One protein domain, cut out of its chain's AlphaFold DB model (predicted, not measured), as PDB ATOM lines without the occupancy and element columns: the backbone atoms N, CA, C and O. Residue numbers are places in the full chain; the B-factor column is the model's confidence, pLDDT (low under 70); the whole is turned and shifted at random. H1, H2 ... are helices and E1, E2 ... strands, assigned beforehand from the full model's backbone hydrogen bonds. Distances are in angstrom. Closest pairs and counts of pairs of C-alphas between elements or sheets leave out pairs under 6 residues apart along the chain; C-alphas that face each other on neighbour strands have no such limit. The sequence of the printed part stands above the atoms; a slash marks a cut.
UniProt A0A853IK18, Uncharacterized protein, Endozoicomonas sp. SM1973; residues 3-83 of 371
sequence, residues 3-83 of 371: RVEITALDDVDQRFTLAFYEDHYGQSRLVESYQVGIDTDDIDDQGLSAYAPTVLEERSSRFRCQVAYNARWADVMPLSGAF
ATOM      1  N   ARG A   3       2.255 -33.490 -39.238       90.62
ATOM      2  CA  ARG A   3       3.188 -33.659 -38.116       90.62
ATOM      3  C   ARG A   3       3.386 -35.140 -37.821       90.62
ATOM      4  O   ARG A   3       2.459 -35.924 -38.002       90.62
ATOM      5  N   VAL A   4       4.578 -35.502 -37.369       93.12
ATOM      6  CA  VAL A   4       4.908 -36.824 -36.835       93.12
ATOM      7  C   VAL A   4       5.296 -36.699 -35.369       93.12
ATOM      8  O   VAL A   4       5.941 -35.724 -34.972       93.12
ATOM      9  N   GLU A   5       4.903 -37.688 -34.580       95.06
ATOM     10  CA  GLU A   5       5.311 -37.847 -33.194       95.06
ATOM     11  C   GLU A   5       5.858 -39.252 -32.950       95.06
ATOM     12  O   GLU A   5       5.274 -40.238 -33.400       95.06
ATOM     13  N   ILE A   6       6.978 -39.324 -32.231       94.88
ATOM     14  CA  ILE A   6       7.518 -40.554 -31.646       94.88
ATOM     15  C   ILE A   6       7.211 -40.497 -30.157       94.88
ATOM     16  O   ILE A   6       7.654 -39.578 -29.463       94.88
ATOM     17  N   THR A   7       6.432 -41.456 -29.672       93.94
ATOM     18  CA  THR A   7       5.992 -41.536 -28.271       93.94
ATOM     19  C   THR A   7       6.012 -42.981 -27.778       93.94
ATOM     20  O   THR A   7       6.311 -43.885 -28.553       93.94
ATOM     21  N   ALA A   8       5.698 -43.194 -26.494       90.44
ATOM     22  CA  ALA A   8       5.550 -44.518 -25.882       90.44
ATOM     23  C   ALA A   8       6.727 -45.461 -26.193       90.44
ATOM     24  O   ALA A   8       6.528 -46.527 -26.770       90.44
ATOM     25  N   LEU A   9       7.946 -45.024 -25.855       92.44
ATOM     26  CA  LEU A   9       9.135 -45.864 -25.973       92.44
ATOM     27  C   LEU A   9       9.060 -46.992 -24.942       92.44
ATOM     28  O   LEU A   9       8.874 -46.736 -23.750       92.44
ATOM     29  N   ASP A  10       9.219 -48.211 -25.427       92.00
ATOM     30  CA  ASP A  10       9.289 -49.442 -24.665       92.00
ATOM     31  C   ASP A  10      10.695 -50.022 -24.814       92.00
ATOM     32  O   ASP A  10      11.056 -50.546 -25.865       92.00
ATOM     33  N   ASP A  11      11.499 -49.899 -23.760       90.69
ATOM     34  CA  ASP A  11      12.876 -50.393 -23.742       90.69
ATOM     35  C   ASP A  11      12.972 -51.924 -23.643       90.69
ATOM     36  O   ASP A  11      14.046 -52.476 -23.894       90.69
ATOM     37  N   VAL A  12      11.890 -52.610 -23.252       87.88
ATOM     38  CA  VAL A  12      11.869 -54.075 -23.123       87.88
ATOM     39  C   VAL A  12      11.735 -54.700 -24.502       87.88
ATOM     40  O   VAL A  12      12.590 -55.493 -24.898       87.88
ATOM     41  N   ASP A  13      10.708 -54.280 -25.238       87.81
ATOM     42  CA  ASP A  13      10.421 -54.789 -26.580       87.81
ATOM     43  C   ASP A  13      11.140 -53.987 -27.680       87.81
ATOM     44  O   ASP A  13      11.086 -54.358 -28.847       87.81
ATOM     45  N   GLN A  14      11.824 -52.892 -27.323       93.50
ATOM     46  CA  GLN A  14      12.479 -51.950 -28.245       93.50
ATOM     47  C   GLN A  14      11.522 -51.402 -29.312       93.50
ATOM     48  O   GLN A  14      11.826 -51.340 -30.509       93.50
ATOM     49  N   ARG A  15      10.341 -50.972 -28.853       94.12
ATOM     50  CA  ARG A  15       9.249 -50.461 -29.692       94.12
ATOM     51  C   ARG A  15       8.813 -49.069 -29.285       94.12
ATOM     52  O   ARG A  15       8.930 -48.659 -28.139       94.12
ATOM     53  N   PHE A  16       8.271 -48.329 -30.235       95.19
ATOM     54  CA  PHE A  16       7.719 -46.999 -30.026       95.19
ATOM     55  C   PHE A  16       6.468 -46.802 -30.869       95.19
ATOM     56  O   PHE A  16       6.193 -47.536 -31.816       95.19
ATOM     57  N   THR A  17       5.692 -45.784 -30.525       96.00
ATOM     58  CA  THR A  17       4.520 -45.380 -31.295       96.00
ATOM     59  C   THR A  17       4.881 -44.243 -32.243       96.00
ATOM     60  O   THR A  17       5.270 -43.160 -31.799       96.00
ATOM     61  N   LEU A  18       4.703 -44.481 -33.545       94.75
ATOM     62  CA  LEU A  18       4.673 -43.456 -34.587       94.75
ATOM     63  C   LEU A  18       3.241 -42.966 -34.781       94.75
ATOM     64  O   LEU A  18       2.395 -43.719 -35.258       94.75
ATOM     65  N   ALA A  19       2.989 -41.700 -34.463       94.81
ATOM     66  CA  ALA A  19       1.692 -41.059 -34.645       94.81
ATOM     67  C   ALA A  19       1.786 -39.908 -35.655       94.81
ATOM     68  O   ALA A  19       2.633 -39.022 -35.538       94.81
ATOM     69  N   PHE A  20       0.898 -39.904 -36.646       93.81
ATOM     70  CA  PHE A  20       0.839 -38.887 -37.690       93.81
ATOM     71  C   PHE A  20      -0.411 -38.030 -37.549       93.81
ATOM     72  O   PHE A  20      -1.531 -38.539 -37.476       93.81
ATOM     73  N   TYR A  21      -0.228 -36.715 -37.584       92.38
ATOM     74  CA  TYR A  21      -1.289 -35.732 -37.425       92.38
ATOM     75  C   TYR A  21      -1.413 -34.849 -38.665       92.38
ATOM     76  O   TYR A  21      -0.424 -34.545 -39.337       92.38
ATOM     77  N   GLU A  22      -2.631 -34.397 -38.945       89.75
ATOM     78  CA  GLU A  22      -2.928 -33.412 -39.979       89.75
ATOM     79  C   GLU A  22      -3.777 -32.292 -39.380       89.75
ATOM     80  O   GLU A  22      -4.817 -32.541 -38.766       89.75
ATOM     81  N   ASP A  23      -3.325 -31.046 -39.539       84.44
ATOM     82  CA  ASP A  23      -4.111 -29.898 -39.094       84.44
ATOM     83  C   ASP A  23      -5.165 -29.549 -40.137       84.44
ATOM     84  O   ASP A  23      -4.843 -29.236 -41.289       84.44
ATOM     85  N   HIS A  24      -6.416 -29.528 -39.697       77.81
ATOM     86  CA  HIS A  24      -7.563 -29.126 -40.491       77.81
ATOM     87  C   HIS A  24      -8.348 -28.060 -39.720       77.81
ATOM     88  O   HIS A  24      -8.705 -28.262 -38.563       77.81
ATOM     89  N   TYR A  25      -8.564 -26.889 -40.330       76.50
ATOM     90  CA  TYR A  25      -9.243 -25.742 -39.701       76.50
ATOM     91  C   TYR A  25      -8.705 -25.349 -38.306       76.50
ATOM     92  O   TYR A  25      -9.465 -24.969 -37.418       76.50
ATOM     93  N   GLY A  26      -7.387 -25.440 -38.097       75.12
ATOM     94  CA  GLY A  26      -6.744 -25.075 -36.827       75.12
ATOM     95  C   GLY A  26      -6.842 -26.132 -35.721       75.12
ATOM     96  O   GLY A  26      -6.359 -25.889 -34.619       75.12
ATOM     97  N   GLN A  27      -7.421 -27.304 -36.002       80.44
ATOM     98  CA  GLN A  27      -7.408 -28.459 -35.104       80.44
ATOM     99  C   GLN A  27      -6.475 -29.539 -35.645       80.44
ATOM    100  O   GLN A  27      -6.565 -29.915 -36.813       80.44
ATOM    101  N   SER A  28      -5.587 -30.043 -34.788       84.31
ATOM    102  CA  SER A  28      -4.710 -31.161 -35.129       84.31
ATOM    103  C   SER A  28      -5.454 -32.472 -34.908       84.31
ATOM    104  O   SER A  28      -5.943 -32.735 -33.807       84.31
ATOM    105  N   ARG A  29      -5.573 -33.287 -35.956       90.12
ATOM    106  CA  ARG A  29      -6.274 -34.571 -35.914       90.12
ATOM    107  C   ARG A  29      -5.283 -35.705 -36.133       90.12
ATOM    108  O   ARG A  29      -4.530 -35.667 -37.101       90.12
ATOM    109  N   LEU A  30      -5.324 -36.720 -35.267       91.56
ATOM    110  CA  LEU A  30      -4.606 -37.975 -35.488       91.56
ATOM    111  C   LEU A  30      -5.173 -38.668 -36.733       91.56
ATOM    112  O   LEU A  30      -6.385 -38.878 -36.836       91.56
ATOM    113  N   VAL A  31      -4.296 -38.987 -37.677       90.94
ATOM    114  CA  VAL A  31      -4.640 -39.598 -38.964       90.94
ATOM    115  C   VAL A  31      -4.315 -41.084 -38.951       90.94
ATOM    116  O   VAL A  31      -5.176 -41.897 -39.267       90.94
ATOM    117  N   GLU A  32      -3.084 -41.424 -38.579       92.94
ATOM    118  CA  GLU A  32      -2.548 -42.784 -38.572       92.94
ATOM    119  C   GLU A  32      -1.645 -42.948 -37.337       92.94
ATOM    120  O   GLU A  32      -0.984 -41.992 -36.929       92.94
ATOM    121  N   SER A  33      -1.632 -44.134 -36.723       94.00
ATOM    122  CA  SER A  33      -0.777 -44.453 -35.575       94.00
ATOM    123  C   SER A  33      -0.362 -45.916 -35.621       94.00
ATOM    124  O   SER A  33      -1.219 -46.782 -35.793       94.00
ATOM    125  N   TYR A  34       0.925 -46.190 -35.425       94.50
ATOM    126  CA  TYR A  34       1.494 -47.534 -35.509       94.50
ATOM    127  C   TYR A  34       2.500 -47.766 -34.383       94.50
ATOM    128  O   TYR A  34       3.272 -46.867 -34.055       94.50
ATOM    129  N   GLN A  35       2.506 -48.971 -33.817       94.00
ATOM    130  CA  GLN A  35       3.572 -49.429 -32.930       94.00
ATOM    131  C   GLN A  35       4.633 -50.129 -33.780       94.00
ATOM    132  O   GLN A  35       4.294 -51.011 -34.567       94.00
ATOM    133  N   VAL A  36       5.884 -49.690 -33.669       95.00
ATOM    134  CA  VAL A  36       6.981 -50.113 -34.545       95.00
ATOM    135  C   VAL A  36       8.311 -50.188 -33.794       95.00
ATOM    136  O   VAL A  36       8.492 -49.516 -32.781       95.00
ATOM    137  N   GLY A  37       9.250 -50.963 -34.322       93.69
ATOM    138  CA  GLY A  37      10.653 -51.027 -33.917       93.69
ATOM    139  C   GLY A  37      11.594 -50.569 -35.040       93.69
ATOM    140  O   GLY A  37      11.170 -50.255 -36.156       93.69
ATOM    141  N   ILE A  38      12.893 -50.516 -34.740       93.88
ATOM    142  CA  ILE A  38      13.943 -50.178 -35.722       93.88
ATOM    143  C   ILE A  38      14.751 -51.392 -36.208       93.88
ATOM    144  O   ILE A  38      15.555 -51.238 -37.124       93.88
ATOM    145  N   ASP A  39      14.569 -52.561 -35.592       91.69
ATOM    146  CA  ASP A  39      15.252 -53.799 -35.972       91.69
ATOM    147  C   ASP A  39      14.497 -54.484 -37.123       91.69
ATOM    148  O   ASP A  39      13.267 -54.535 -37.123       91.69
ATOM    149  N   THR A  40      15.232 -54.986 -38.116       89.94
ATOM    150  CA  THR A  40      14.665 -55.676 -39.281       89.94
ATOM    151  C   THR A  40      14.049 -57.022 -38.924       89.94
ATOM    152  O   THR A  40      13.140 -57.463 -39.626       89.94
ATOM    153  N   ASP A  41      14.525 -57.647 -37.846       90.31
ATOM    154  CA  ASP A  41      14.085 -58.976 -37.414       90.31
ATOM    155  C   ASP A  41      12.969 -58.919 -36.347       90.31
ATOM    156  O   ASP A  41      12.509 -59.964 -35.884       90.31
ATOM    157  N   ASP A  42      12.506 -57.720 -35.961       90.50
ATOM    158  CA  ASP A  42      11.440 -57.556 -34.965       90.50
ATOM    159  C   ASP A  42      10.078 -58.023 -35.510       90.50
ATOM    160  O   ASP A  42       9.650 -57.639 -36.608       90.50
ATOM    161  N   ILE A  43       9.379 -58.834 -34.712       90.75
ATOM    162  CA  ILE A  43       8.083 -59.442 -35.027       90.75
ATOM    163  C   ILE A  43       7.080 -59.239 -33.888       90.75
ATOM    164  O   ILE A  43       7.392 -59.453 -32.719       90.75
ATOM    165  N   ASP A  44       5.855 -58.836 -34.220       87.19
ATOM    166  CA  ASP A  44       4.765 -58.681 -33.259       87.19
ATOM    167  C   ASP A  44       4.226 -60.033 -32.748       87.19
ATOM    168  O   ASP A  44       4.599 -61.106 -33.226       87.19
ATOM    169  N   ASP A  45       3.318 -59.987 -31.770       86.25
ATOM    170  CA  ASP A  45       2.720 -61.183 -31.156       86.25
ATOM    171  C   ASP A  45       1.928 -62.057 -32.150       86.25
ATOM    172  O   ASP A  45       1.553 -63.188 -31.832       86.25
ATOM    173  N   GLN A  46       1.643 -61.539 -33.350       86.38
ATOM    174  CA  GLN A  46       0.969 -62.248 -34.438       86.38
ATOM    175  C   GLN A  46       1.953 -62.768 -35.499       86.38
ATOM    176  O   GLN A  46       1.522 -63.380 -36.479       86.38
ATOM    177  N   GLY A  47       3.259 -62.568 -35.302       87.31
ATOM    178  CA  GLY A  47       4.317 -62.987 -36.218       87.31
ATOM    179  C   GLY A  47       4.473 -62.087 -37.445       87.31
ATOM    180  O   GLY A  47       5.091 -62.510 -38.422       87.31
ATOM    181  N   LEU A  48       3.906 -60.877 -37.428       88.38
ATOM    182  CA  LEU A  48       4.089 -59.885 -38.486       88.38
ATOM    183  C   LEU A  48       5.276 -58.986 -38.151       88.38
ATOM    184  O   LEU A  48       5.562 -58.741 -36.985       88.38
ATOM    185  N   SER A  49       5.963 -58.462 -39.166       93.00
ATOM    186  CA  SER A  49       7.094 -57.564 -38.925       93.00
ATOM    187  C   SER A  49       6.643 -56.308 -38.176       93.00
ATOM    188  O   SER A  49       5.670 -55.659 -38.564       93.00
ATOM    189  N   ALA A  50       7.378 -55.956 -37.124       93.31
ATOM    190  CA  ALA A  50       7.234 -54.700 -36.396       93.31
ATOM    191  C   ALA A  50       8.245 -53.636 -36.873       93.31
ATOM    192  O   ALA A  50       8.220 -52.502 -36.396       93.31
ATOM    193  N   TYR A  51       9.097 -53.951 -37.855       94.94
ATOM    194  CA  TYR A  51      10.070 -53.018 -38.425       94.94
ATOM    195  C   TYR A  51       9.377 -51.816 -39.086       94.94
ATOM    196  O   TYR A  51       8.574 -51.975 -40.010       94.94
ATOM    197  N   ALA A  52       9.696 -50.594 -38.642       93.75
ATOM    198  CA  ALA A  52       8.948 -49.389 -39.011       93.75
ATOM    199  C   ALA A  52       8.781 -49.167 -40.531       93.75
ATOM    200  O   ALA A  52       7.669 -48.832 -40.953       93.75
ATOM    201  N   PRO A  53       9.810 -49.356 -41.385       94.88
ATOM    202  CA  PRO A  53       9.645 -49.251 -42.832       94.88
ATOM    203  C   PRO A  53       8.657 -50.267 -43.405       94.88
ATOM    204  O   PRO A  53       7.804 -49.865 -44.190       94.88
ATOM    205  N   THR A  54       8.714 -51.530 -42.970       94.12
ATOM    206  CA  THR A  54       7.797 -52.587 -43.426       94.12
ATOM    207  C   THR A  54       6.366 -52.296 -42.988       94.12
ATOM    208  O   THR A  54       5.450 -52.317 -43.806       94.12
ATOM    209  N   VAL A  55       6.167 -51.923 -41.719       94.19
ATOM    210  CA  VAL A  55       4.836 -51.590 -41.193       94.19
ATOM    211  C   VAL A  55       4.210 -50.428 -41.961       94.19
ATOM    212  O   VAL A  55       3.028 -50.484 -42.300       94.19
ATOM    213  N   LEU A  56       4.972 -49.370 -42.256       94.44
ATOM    214  CA  LEU A  56       4.442 -48.235 -43.014       94.44
ATOM    215  C   LEU A  56       4.215 -48.566 -44.490       94.44
ATOM    216  O   LEU A  56       3.222 -48.111 -45.044       94.44
ATOM    217  N   GLU A  57       5.077 -49.357 -45.123       93.00
ATOM    218  CA  GLU A  57       4.889 -49.772 -46.517       93.00
ATOM    219  C   GLU A  57       3.625 -50.625 -46.700       93.00
ATOM    220  O   GLU A  57       2.886 -50.439 -47.664       93.00
ATOM    221  N   GLU A  58       3.335 -51.509 -45.746       90.06
ATOM    222  CA  GLU A  58       2.153 -52.369 -45.790       90.06
ATOM    223  C   GLU A  58       0.871 -51.662 -45.335       90.06
ATOM    224  O   GLU A  58      -0.213 -51.936 -45.856       90.06
ATOM    225  N   ARG A  59       0.964 -50.792 -44.318       91.06
ATOM    226  CA  ARG A  59      -0.211 -50.303 -43.572       91.06
ATOM    227  C   ARG A  59      -0.448 -48.798 -43.677       91.06
ATOM    228  O   ARG A  59      -1.532 -48.357 -43.285       91.06
ATOM    229  N   SER A  60       0.508 -48.001 -44.167       91.81
ATOM    230  CA  SER A  60       0.329 -46.556 -44.379       91.81
ATOM    231  C   SER A  60       0.064 -46.238 -45.845       91.81
ATOM    232  O   SER A  60       0.753 -46.684 -46.753       91.81
ATOM    233  N   SER A  61      -0.934 -45.386 -46.075       85.12
ATOM    234  CA  SER A  61      -1.260 -44.876 -47.415       85.12
ATOM    235  C   SER A  61      -0.589 -43.532 -47.724       85.12
ATOM    236  O   SER A  61      -0.781 -42.970 -48.804       85.12
ATOM    237  N   ARG A  62       0.148 -42.967 -46.757       86.12
ATOM    238  CA  ARG A  62       0.560 -41.552 -46.762       86.12
ATOM    239  C   ARG A  62       2.021 -41.329 -46.411       86.12
ATOM    240  O   ARG A  62       2.592 -40.337 -46.865       86.12
ATOM    241  N   PHE A  63       2.596 -42.188 -45.575       89.62
ATOM    242  CA  PHE A  63       3.916 -41.987 -45.002       89.62
ATOM    243  C   PHE A  63       4.814 -43.179 -45.299       89.62
ATOM    244  O   PHE A  63       4.396 -44.328 -45.267       89.62
ATOM    245  N   ARG A  64       6.084 -42.879 -45.548       91.00
ATOM    246  CA  ARG A  64       7.166 -43.857 -45.616       91.00
ATOM    247  C   ARG A  64       8.232 -43.417 -44.631       91.00
ATOM    248  O   ARG A  64       8.471 -42.217 -44.483       91.00
ATOM    249  N   CYS A  65       8.894 -44.371 -43.993       91.12
ATOM    250  CA  CYS A  65      10.094 -44.095 -43.219       91.12
ATOM    251  C   CYS A  65      11.268 -44.930 -43.726       91.12
ATOM    252  O   CYS A  65      11.096 -45.920 -44.438       91.12
ATOM    253  N   GLN A  66      12.469 -44.490 -43.374       92.44
ATOM    254  CA  GLN A  66      13.696 -45.237 -43.571       92.44
ATOM    255  C   GLN A  66      14.488 -45.151 -42.274       92.44
ATOM    256  O   GLN A  66      14.703 -44.058 -41.750       92.44
ATOM    257  N   VAL A  67      14.911 -46.302 -41.767       92.12
ATOM    258  CA  VAL A  67      15.819 -46.383 -40.626       92.12
ATOM    259  C   VAL A  67      17.247 -46.313 -41.165       92.12
ATOM    260  O   VAL A  67      17.579 -46.960 -42.160       92.12
ATOM    261  N   ALA A  68      18.086 -45.470 -40.564       92.25
ATOM    262  CA  ALA A  68      19.489 -45.374 -40.953       92.25
ATOM    263  C   ALA A  68      20.218 -46.690 -40.634       92.25
ATOM    264  O   ALA A  68      19.985 -47.284 -39.587       92.25
ATOM    265  N   TYR A  69      21.137 -47.119 -41.505       86.69
ATOM    266  CA  TYR A  69      21.820 -48.420 -41.395       86.69
ATOM    267  C   TYR A  69      22.518 -48.661 -40.043       86.69
ATOM    268  O   TYR A  69      22.671 -49.795 -39.608       86.69
ATOM    269  N   ASN A  70      22.966 -47.596 -39.383       89.75
ATOM    270  CA  ASN A  70      23.675 -47.641 -38.108       89.75
ATOM    271  C   ASN A  70      22.827 -47.174 -36.917       89.75
ATOM    272  O   ASN A  70      23.402 -46.953 -35.848       89.75
ATOM    273  N   ALA A  71      21.517 -46.985 -37.096       90.81
ATOM    274  CA  ALA A  71      20.626 -46.592 -36.014       90.81
ATOM    275  C   ALA A  71      20.563 -47.699 -34.957       90.81
ATOM    276  O   ALA A  71      20.435 -48.881 -35.272       90.81
ATOM    277  N   ARG A  72      20.661 -47.305 -33.692       92.19
ATOM    278  CA  ARG A  72      20.522 -48.177 -32.525       92.19
ATOM    279  C   ARG A  72      19.298 -47.762 -31.730       92.19
ATOM    280  O   ARG A  72      18.860 -46.621 -31.822       92.19
ATOM    281  N   TRP A  73      18.790 -48.663 -30.889       92.44
ATOM    282  CA  TRP A  73      17.636 -48.356 -30.038       92.44
ATOM    283  C   TRP A  73      17.877 -47.102 -29.185       92.44
ATOM    284  O   TRP A  73      17.015 -46.241 -29.076       92.44
ATOM    285  N   ALA A  74      19.106 -46.937 -28.690       91.56
ATOM    286  CA  ALA A  74      19.527 -45.762 -27.930       91.56
ATOM    287  C   ALA A  74      19.443 -44.425 -28.700       91.56
ATOM    288  O   ALA A  74      19.475 -43.371 -28.069       91.56
ATOM    289  N   ASP A  75      19.354 -44.453 -30.034       90.31
ATOM    290  CA  ASP A  75      19.178 -43.260 -30.870       90.31
ATOM    291  C   ASP A  75      17.692 -42.872 -31.016       90.31
ATOM    292  O   ASP A  75      17.378 -41.773 -31.482       90.31
ATOM    293  N   VAL A  76      16.762 -43.756 -30.629       90.88
ATOM    294  CA  VAL A  76      15.319 -43.497 -30.665       90.88
ATOM    295  C   VAL A  76      14.948 -42.618 -29.476       90.88
ATOM    296  O   VAL A  76      15.110 -42.990 -28.317       90.88
ATOM    297  N   MET A  77      14.431 -41.425 -29.764       92.75
ATOM    298  CA  MET A  77      14.028 -40.448 -28.753       92.75
ATOM    299  C   MET A  77      12.627 -39.913 -29.053       92.75
ATOM    300  O   MET A  77      12.235 -39.860 -30.225       92.75
ATOM    301  N   PRO A  78      11.880 -39.455 -28.029       93.69
ATOM    302  CA  PRO A  78      10.649 -38.717 -28.255       93.69
ATOM    303  C   PRO A  78      10.873 -37.552 -29.217       93.69
ATOM    304  O   PRO A  78      11.782 -36.738 -29.041       93.69
ATOM    305  N   LEU A  79      10.015 -37.461 -30.226       93.38
ATOM    306  CA  LEU A  79      10.086 -36.442 -31.264       93.38
ATOM    307  C   LEU A  79       8.690 -35.883 -31.497       93.38
ATOM    308  O   LEU A  79       7.721 -36.631 -31.513       93.38
ATOM    309  N   SER A  80       8.599 -34.579 -31.745       92.56
ATOM    310  CA  SER A  80       7.434 -33.962 -32.376       92.56
ATOM    311  C   SER A  80       7.940 -33.022 -33.461       92.56
ATOM    312  O   SER A  80       8.648 -32.056 -33.174       92.56
ATOM    313  N   GLY A  81       7.649 -33.347 -34.721       90.00
ATOM    314  CA  GLY A  81       8.222 -32.663 -35.878       90.00
ATOM    315  C   GLY A  81       7.195 -32.421 -36.974       90.00
ATOM    316  O   GLY A  81       6.426 -33.313 -37.328       90.00
ATOM    317  N   ALA A  82       7.175 -31.209 -37.529       90.31
ATOM    318  CA  ALA A  82       6.345 -30.886 -38.685       90.31
ATOM    319  C   ALA A  82       7.084 -31.219 -39.989       90.31
ATOM    320  O   ALA A  82       8.250 -30.857 -40.155       90.31
ATOM    321  N   PHE A  83       6.391 -31.846 -40.940       89.56
ATOM    322  CA  PHE A  83       6.905 -31.989 -42.299       89.56
ATOM    323  C   PHE A  83       6.877 -30.623 -42.994       89.56
ATOM    324  O   PHE A  83       5.831 -29.970 -43.066       89.56
TER     325      PHE A  83
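Overview. This is residues 3 to 83 of the 371 residues of an uncharacterized protein of Endozoicomonas sp. SM1973 (UniProt A0A853IK18). A single, twisted sheet of four antiparallel strands forms a wall, with the tip of the long hairpin E2-E3 at one end of the longest axis. One short helix, H1, sits beside edge strand E3, and the long unnamed stretch of residues 60 to 78 loops from H1 to E4 at the opposite edge. The printed part has 81 residues, mostly strand in class, with E1, E2, E3, H1 and E4 along the chain and the sheet order E3, E2, E1, E4. It is compact, with a radius of gyration of the C-alphas of 12.9 A, yet elongated in outline, spanning 40 by 24 by 21 A.

Arrangement. E1, residues 3 to 10, E2, residues 15 to 24, and E3, residues 27 to 37, form a meander, each strand the antiparallel neighbour of the one before. In the hairpin E1 and E2, N 5 and O 19 are 2.8 A apart, within hydrogen-bond range. In the hairpin E2 and E3, N 18 and O 34 are 2.8 A apart, also within range. E3 bends by 51 degrees at residue 32. E4, residues 79 to 82, is antiparallel to E1 at 169 degrees, with N 4 and O 81 2.9 A apart; E3 and E4 are apart. H1, residues 52 to 59, is on the sheet but over none of its strands; its height over the sheet, 4.4 A, is only just above the sheet's level. Its closest C-alphas to E3 are those of Ala 52 and Val 36, 4.9 A. Every O i to N i+4 pair in H1 is within hydrogen-bond range.

Along the chain. E1 begins at C-alpha 3, (3.188, -33.659, -38.116), and is 21.6 A long. E2 measures 29.2 A, E3 28.9 A, H1 10.3 A and E4 10.0 A, ending at C-alpha 82, (6.345, -30.886, -38.685).

Size, cuts and confidence. The C-alphas of Tyr 25 and Asp 41, the two farthest apart, are 40.7 A apart. The links E3 to H1 and H1 to E4 are long. The printed part has no cut, and no printed residue is under 70 in pLDDT.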